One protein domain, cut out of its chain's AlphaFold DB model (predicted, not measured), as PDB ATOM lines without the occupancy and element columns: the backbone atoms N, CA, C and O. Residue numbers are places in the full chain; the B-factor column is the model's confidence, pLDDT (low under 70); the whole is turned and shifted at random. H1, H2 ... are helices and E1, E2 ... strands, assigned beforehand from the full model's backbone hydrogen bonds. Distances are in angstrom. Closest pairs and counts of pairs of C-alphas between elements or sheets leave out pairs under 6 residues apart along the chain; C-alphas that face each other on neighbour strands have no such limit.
ATOM      1  N   VAL A   6       5.935   9.263  32.020       91.75
ATOM      2  CA  VAL A   6       4.818   9.882  32.733       91.75
ATOM      3  C   VAL A   6       3.512   9.508  32.043       91.75
ATOM      4  O   VAL A   6       3.432   9.499  30.813       91.75
ATOM      5  N   THR A   7       2.478   9.252  32.837       91.00
ATOM      6  CA  THR A   7       1.115   9.044  32.348       91.00
ATOM      7  C   THR A   7       0.210  10.151  32.881       91.00
ATOM      8  O   THR A   7       0.242  10.453  34.075       91.00
ATOM      9  N   LYS A   8      -0.581  10.781  32.006       90.69
ATOM     10  CA  LYS A   8      -1.495  11.881  32.358       90.69
ATOM     11  C   LYS A   8      -2.880  11.600  31.791       90.69
ATOM     12  O   LYS A   8      -2.976  11.249  30.618       90.69
ATOM     13  N   ALA A   9      -3.936  11.789  32.577       88.19
ATOM     14  CA  ALA A   9      -5.281  11.890  32.020       88.19
ATOM     15  C   ALA A   9      -5.529  13.330  31.549       88.19
ATOM     16  O   ALA A   9      -5.159  14.282  32.236       88.19
ATOM     17  N   VAL A  10      -6.129  13.491  30.374       84.12
ATOM     18  CA  VAL A  10      -6.360  14.776  29.711       84.12
ATOM     19  C   VAL A  10      -7.817  14.847  29.283       84.12
ATOM     20  O   VAL A  10      -8.313  13.927  28.648       84.12
ATOM     21  N   ALA A  11      -8.502  15.935  29.613       82.44
ATOM     22  CA  ALA A  11      -9.825  16.248  29.085       82.44
ATOM     23  C   ALA A  11      -9.965  17.771  28.973       82.44
ATOM     24  O   ALA A  11      -9.314  18.497  29.726       82.44
ATOM     25  N   ALA A  12     -10.803  18.254  28.053       75.12
ATOM     26  CA  ALA A  12     -10.942  19.689  27.782       75.12
ATOM     27  C   ALA A  12     -11.376  20.498  29.020       75.12
ATOM     28  O   ALA A  12     -10.926  21.621  29.219       75.12
ATOM     29  N   HIS A  13     -12.205  19.907  29.880       75.56
ATOM     30  CA  HIS A  13     -12.726  20.510  31.109       75.56
ATOM     31  C   HIS A  13     -11.824  20.303  32.337       75.56
ATOM     32  O   HIS A  13     -12.175  20.731  33.434       75.56
ATOM     33  N   LEU A  14     -10.662  19.655  32.180       75.62
ATOM     34  CA  LEU A  14      -9.733  19.343  33.273       75.62
ATOM     35  C   LEU A  14      -8.368  20.023  33.052       75.62
ATOM     36  O   LEU A  14      -7.392  19.339  32.738       75.62
ATOM     37  N   PRO A  15      -8.258  21.355  33.226       68.25
ATOM     38  CA  PRO A  15      -6.981  22.057  33.081       68.25
ATOM     39  C   PRO A  15      -5.993  21.722  34.219       68.25
ATOM     40  O   PRO A  15      -4.813  21.496  33.961       68.25
ATOM     41  N   HIS A  16      -6.461  21.577  35.466       73.88
ATOM     42  CA  HIS A  16      -5.619  21.344  36.656       73.88
ATOM     43  C   HIS A  16      -5.450  19.850  37.003       73.88
ATOM     44  O   HIS A  16      -5.813  19.374  38.079       73.88
ATOM     45  N   LYS A  17      -4.895  19.076  36.064       77.31
ATOM     46  CA  LYS A  17      -4.764  17.600  36.135       77.31
ATOM     47  C   LYS A  17      -4.016  17.100  37.380       77.31
ATOM     48  O   LYS A  17      -4.414  16.101  37.982       77.31
ATOM     49  N   SER A  18      -2.935  17.774  37.767       73.50
ATOM     50  CA  SER A  18      -2.106  17.370  38.912       73.50
ATOM     51  C   SER A  18      -2.875  17.420  40.234       73.50
ATOM     52  O   SER A  18      -2.805  16.459  41.000       73.50
ATOM     53  N   ASP A  19      -3.675  18.465  40.453       75.31
ATOM     54  CA  ASP A  19      -4.447  18.673  41.690       75.31
ATOM     55  C   ASP A  19      -5.533  17.609  41.876       75.31
ATOM     56  O   ASP A  19      -5.878  17.219  42.990       75.31
ATOM     57  N   LEU A  20      -6.019  17.061  40.763       78.88
ATOM     58  CA  LEU A  20      -6.983  15.962  40.729       78.88
ATOM     59  C   LEU A  20      -6.312  14.579  40.824       78.88
ATOM     60  O   LEU A  20      -6.966  13.532  40.744       78.88
ATOM     61  N   GLY A  21      -4.986  14.547  40.983       82.62
ATOM     62  CA  GLY A  21      -4.197  13.325  41.014       82.62
ATOM     63  C   GLY A  21      -4.256  12.552  39.697       82.62
ATOM     64  O   GLY A  21      -4.148  11.323  39.723       82.62
ATOM     65  N   LEU A  22      -4.438  13.249  38.568       87.19
ATOM     66  CA  LEU A  22      -4.559  12.684  37.219       87.19
ATOM     67  C   LEU A  22      -3.208  12.549  36.493       87.19
ATOM     68  O   LEU A  22      -3.161  12.411  35.272       87.19
ATOM     69  N   VAL A  23      -2.104  12.573  37.242       89.81
ATOM     70  CA  VAL A  23      -0.737  12.443  36.724       89.81
ATOM     71  C   VAL A  23       0.037  11.402  37.537       89.81
ATOM     72  O   VAL A  23       0.002  11.409  38.768       89.81
ATOM     73  N   ARG A  24       0.749  10.495  36.862       92.81
ATOM     74  CA  ARG A  24       1.653   9.500  37.463       92.81
ATOM     75  C   ARG A  24       3.040   9.646  36.843       92.81
ATOM     76  O   ARG A  24       3.187   9.517  35.632       92.81
ATOM     77  N   LEU A  25       4.037   9.954  37.670       91.69
ATOM     78  CA  LEU A  25       5.417  10.241  37.257       91.69
ATOM     79  C   LEU A  25       6.338   9.044  37.546       91.69
ATOM     80  O   LEU A  25       6.035   8.225  38.408       91.69
ATOM     81  N   GLY A  26       7.498   8.985  36.883       90.69
ATOM     82  CA  GLY A  26       8.583   8.066  37.255       90.69
ATOM     83  C   GLY A  26       8.316   6.587  36.957       90.69
ATOM     84  O   GLY A  26       8.938   5.711  37.561       90.69
ATOM     85  N   LEU A  27       7.401   6.287  36.034       93.88
ATOM     86  CA  LEU A  27       7.016   4.914  35.719       93.88
ATOM     87  C   LEU A  27       8.172   4.230  34.996       93.88
ATOM     88  O   LEU A  27       8.538   4.619  33.889       93.88
ATOM     89  N   SER A  28       8.782   3.247  35.654       94.56
ATOM     90  CA  SER A  28      10.090   2.706  35.256       94.56
ATOM     91  C   SER A  28      10.012   1.397  34.458       94.56
ATOM     92  O   SER A  28      11.042   0.873  34.044       94.56
ATOM     93  N   ASN A  29       8.814   0.841  34.268       94.44
ATOM     94  CA  ASN A  29       8.582  -0.400  33.529       94.44
ATOM     95  C   ASN A  29       7.116  -0.503  33.062       94.44
ATOM     96  O   ASN A  29       6.283   0.327  33.423       94.44
ATOM     97  N   ALA A  30       6.807  -1.526  32.259       93.81
ATOM     98  CA  ALA A  30       5.478  -1.728  31.677       93.81
ATOM     99  C   ALA A  30       4.391  -1.974  32.733       93.81
ATOM    100  O   ALA A  30       3.333  -1.361  32.651       93.81
ATOM    101  N   ALA A  31       4.675  -2.780  33.760       95.88
ATOM    102  CA  ALA A  31       3.714  -3.080  34.823       95.88
ATOM    103  C   ALA A  31       3.279  -1.811  35.581       95.88
ATOM    104  O   ALA A  31       2.095  -1.608  35.824       95.88
ATOM    105  N   ALA A  32       4.221  -0.906  35.871       94.88
ATOM    106  CA  ALA A  32       3.915   0.382  36.495       94.88
ATOM    107  C   ALA A  32       3.042   1.281  35.595       94.88
ATOM    108  O   ALA A  32       2.229   2.056  36.095       94.88
ATOM    109  N   VAL A  33       3.193   1.182  34.269       94.00
ATOM    110  CA  VAL A  33       2.346   1.906  33.306       94.00
ATOM    111  C   VAL A  33       0.936   1.324  33.259       94.00
ATOM    112  O   VAL A  33      -0.023   2.091  33.247       94.00
ATOM    113  N   GLU A  34       0.794   0.000  33.268       94.06
ATOM    114  CA  GLU A  34      -0.512  -0.671  33.300       94.06
ATOM    115  C   GLU A  34      -1.294  -0.332  34.577       94.06
ATOM    116  O   GLU A  34      -2.471   0.027  34.506       94.06
ATOM    117  N   GLU A  35      -0.630  -0.358  35.736       95.50
ATOM    118  CA  GLU A  35      -1.228   0.031  37.016       95.50
ATOM    119  C   GLU A  35      -1.665   1.504  37.010       95.50
ATOM    120  O   GLU A  35      -2.801   1.829  37.368       95.50
ATOM    121  N   ALA A  36      -0.791   2.397  36.533       94.25
ATOM    122  CA  ALA A  36      -1.103   3.816  36.401       94.25
ATOM    123  C   ALA A  36      -2.280   4.060  35.447       94.25
ATOM    124  O   ALA A  36      -3.132   4.902  35.732       94.25
ATOM    125  N   PHE A  37      -2.352   3.332  34.329       93.38
ATOM    126  CA  PHE A  37      -3.450   3.441  33.374       93.38
ATOM    127  C   PHE A  37      -4.783   3.052  34.019       93.38
ATOM    128  O   PHE A  37      -5.736   3.822  33.935       93.38
ATOM    129  N   ALA A  38      -4.845   1.914  34.718       93.44
ATOM    130  CA  ALA A  38      -6.071   1.446  35.364       93.44
ATOM    131  C   ALA A  38      -6.598   2.440  36.419       93.44
ATOM    132  O   ALA A  38      -7.787   2.774  36.426       93.44
ATOM    133  N   ASP A  39      -5.717   2.961  37.279       93.06
ATOM    134  CA  ASP A  39      -6.085   3.960  38.290       93.06
ATOM    135  C   ASP A  39      -6.537   5.286  37.651       93.06
ATOM    136  O   ASP A  39      -7.577   5.837  38.025       93.06
ATOM    137  N   LEU A  40      -5.816   5.778  36.637       91.69
ATOM    138  CA  LEU A  40      -6.185   7.008  35.935       91.69
ATOM    139  C   LEU A  40      -7.496   6.865  35.156       91.69
ATOM    140  O   LEU A  40      -8.307   7.789  35.197       91.69
ATOM    141  N   SER A  41      -7.760   5.721  34.517       89.69
ATOM    142  CA  SER A  41      -9.046   5.453  33.857       89.69
ATOM    143  C   SER A  41     -10.200   5.504  34.856       89.69
ATOM    144  O   SER A  41     -11.216   6.151  34.597       89.69
ATOM    145  N   GLY A  42     -10.030   4.886  36.029       88.56
ATOM    146  CA  GLY A  42     -11.037   4.909  37.089       88.56
ATOM    147  C   GLY A  42     -11.303   6.315  37.634       88.56
ATOM    148  O   GLY A  42     -12.448   6.665  37.925       88.56
ATOM    149  N   ARG A  43     -10.267   7.152  37.753       87.94
ATOM    150  CA  ARG A  43     -10.403   8.556  38.178       87.94
ATOM    151  C   ARG A  43     -11.048   9.424  37.110       87.94
ATOM    152  O   ARG A  43     -11.914  10.231  37.437       87.94
ATOM    153  N   LEU A  44     -10.648   9.257  35.854       85.44
ATOM    154  CA  LEU A  44     -11.186  10.019  34.737       85.44
ATOM    155  C   LEU A  44     -12.681   9.746  34.550       85.44
ATOM    156  O   LEU A  44     -13.447  10.686  34.368       85.44
ATOM    157  N   ALA A  45     -13.117   8.491  34.702       85.38
ATOM    158  CA  ALA A  45     -14.531   8.126  34.636       85.38
ATOM    159  C   ALA A  45     -15.398   8.877  35.664       85.38
ATOM    160  O   ALA A  45     -16.543   9.210  35.373       85.38
ATOM    161  N   LYS A  46     -14.854   9.198  36.847       84.31
ATOM    162  CA  LYS A  46     -15.561   9.987  37.877       84.31
ATOM    163  C   LYS A  46     -15.723  11.463  37.512       84.31
ATOM    164  O   LYS A  46     -16.571  12.128  38.092       84.31
ATOM    165  N   HIS A  47     -14.909  11.959  36.587       79.19
ATOM    166  CA  HIS A  47     -14.922  13.344  36.124       79.19
ATOM    167  C   HIS A  47     -15.438  13.458  34.686       79.19
ATOM    168  O   HIS A  47     -15.317  14.520  34.088       79.19
ATOM    169  N   ALA A  48     -15.952  12.380  34.089       74.81
ATOM    170  CA  ALA A  48     -16.368  12.384  32.695       74.81
ATOM    171  C   ALA A  48     -17.632  13.233  32.502       74.81
ATOM    172  O   ALA A  48     -18.635  13.026  33.186       74.81
ATOM    173  N   GLU A  49     -17.594  14.148  31.533       78.31
ATOM    174  CA  GLU A  49     -18.772  14.897  31.099       78.31
ATOM    175  C   GLU A  49     -19.340  14.307  29.797       78.31
ATOM    176  O   GLU A  49     -18.573  13.870  28.926       78.31
ATOM    177  N   PRO A  50     -20.675  14.286  29.621       75.31
ATOM    178  CA  PRO A  50     -21.291  13.849  28.374       75.31
ATOM    179  C   PRO A  50     -20.753  14.643  27.176       75.31
ATOM    180  O   PRO A  50     -20.875  15.862  27.122       75.31
ATOM    181  N   GLY A  51     -20.166  13.947  26.200       74.75
ATOM    182  CA  GLY A  51     -19.617  14.567  24.988       74.75
ATOM    183  C   GLY A  51     -18.186  15.107  25.108       74.75
ATOM    184  O   GLY A  51     -17.655  15.576  24.106       74.75
ATOM    185  N   SER A  52     -17.539  14.988  26.274       73.69
ATOM    186  CA  SER A  52     -16.129  15.357  26.490       73.69
ATOM    187  C   SER A  52     -15.348  14.175  27.094       73.69
ATOM    188  O   SER A  52     -14.988  14.196  28.279       73.69
ATOM    189  N   PRO A  53     -15.131  13.084  26.328       74.88
ATOM    190  CA  PRO A  53     -14.333  11.965  26.805       74.88
ATOM    191  C   PRO A  53     -12.883  12.420  26.992       74.88
ATOM    192  O   PRO A  53     -12.302  13.051  26.112       74.88
ATOM    193  N   GLY A  54     -12.300  12.110  28.147       81.94
ATOM    194  CA  GLY A  54     -10.869  12.299  28.336       81.94
ATOM    195  C   GLY A  54     -10.055  11.148  27.753       81.94
ATOM    196  O   GLY A  54     -10.566  10.059  27.494       81.94
ATOM    197  N   GLU A  55      -8.758  11.376  27.630       87.88
ATOM    198  CA  GLU A  55      -7.772  10.421  27.142       87.88
ATOM    199  C   GLU A  55      -6.655  10.242  28.167       87.88
ATOM    200  O   GLU A  55      -6.444  11.085  29.040       87.88
ATOM    201  N   ILE A  56      -5.912   9.144  28.058       89.50
ATOM    202  CA  ILE A  56      -4.700   8.927  28.847       89.50
ATOM    203  C   ILE A  56      -3.509   8.955  27.900       89.50
ATOM    204  O   ILE A  56      -3.413   8.142  26.984       89.50
ATOM    205  N   VAL A  57      -2.582   9.878  28.147       90.81
ATOM    206  CA  VAL A  57      -1.360  10.035  27.359       90.81
ATOM    207  C   VAL A  57      -0.160   9.496  28.126       90.81
ATOM    208  O   VAL A  57      -0.017   9.739  29.325       90.81
ATOM    209  N   VAL A  58       0.718   8.781  27.422       90.44
ATOM    210  CA  VAL A  58       2.021   8.332  27.929       90.44
ATOM    211  C   VAL A  58       3.106   9.129  27.217       90.44
ATOM    212  O   VAL A  58       3.123   9.200  25.990       90.44
ATOM    213  N   GLN A  59       4.001   9.744  27.982       89.38
ATOM    214  CA  GLN A  59       5.070  10.599  27.466       89.38
ATOM    215  C   GLN A  59       6.396  10.244  28.138       89.38
ATOM    216  O   GLN A  59       6.427   9.794  29.282       89.38
ATOM    217  N   GLU A  60       7.509  10.473  27.447       88.56
ATOM    218  CA  GLU A  60       8.834  10.431  28.071       88.56
ATOM    219  C   GLU A  60       8.914  11.452  29.216       88.56
ATOM    220  O   GLU A  60       8.446  12.588  29.081       88.56
ATOM    221  N   MET A  61       9.513  11.058  30.342       88.38
ATOM    222  CA  MET A  61       9.705  11.968  31.466       88.38
ATOM    223  C   MET A  61      10.769  13.016  31.119       88.38
ATOM    224  O   MET A  61      11.876  12.682  30.704       88.38
TER     225      MET A  61
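This is residues 6 to 61 of the 180 residues of an uncharacterized protein of Hyphomicrobiales bacterium (UniProt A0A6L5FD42). A small antiparallel sheet, E2 - E1 - E3, has one long helix, H1, packed along one face, making two layers. The printed part has 56 residues, in the order E1, E2, H1, E3, class mixed. It is compact, with a radius of gyration of the C-alphas of 10.9 A, and elongated, 33 by 18 by 16 A.

Inner strand E1, residues 6 to 10, is antiparallel to E3, residues 55 to 60, at 153 degrees, with N 8 and O 57 within hydrogen-bond range at 2.9 A. E1 forms a hairpin with E2, residues 23 to 27, at 163 degrees; N 24 and O 7 are 2.8 A apart. H1, residues 30 to 46, is on the sheet at a height of 8.4 A. It lies over E1, and only just not over E2, on which 2 of its C-alphas fall. It runs along the strands, at 19 degrees to E1 on the local plane; their closest C-alphas, of Ala 9 and Leu 40, are 6.3 A apart. E2, H1 and E3 form a split strand-helix-strand unit, E1 between its two strands, with a right-handed crossover. In H1, 12 of 13 O i to N i+4 pairs are within range.

E1 begins at C-alpha 6 (4.818, 9.882, 32.733); H1 spans 24.9 A; E3, 16.6 A, ends at C-alpha 60 (8.834, 10.431, 28.071).

The farthest C-alphas, of Ser 28 and Pro 50, are 34.0 A apart. The printed part has no cut; the link E1 to E2 is long. Residue 15 is under pLDDT 70.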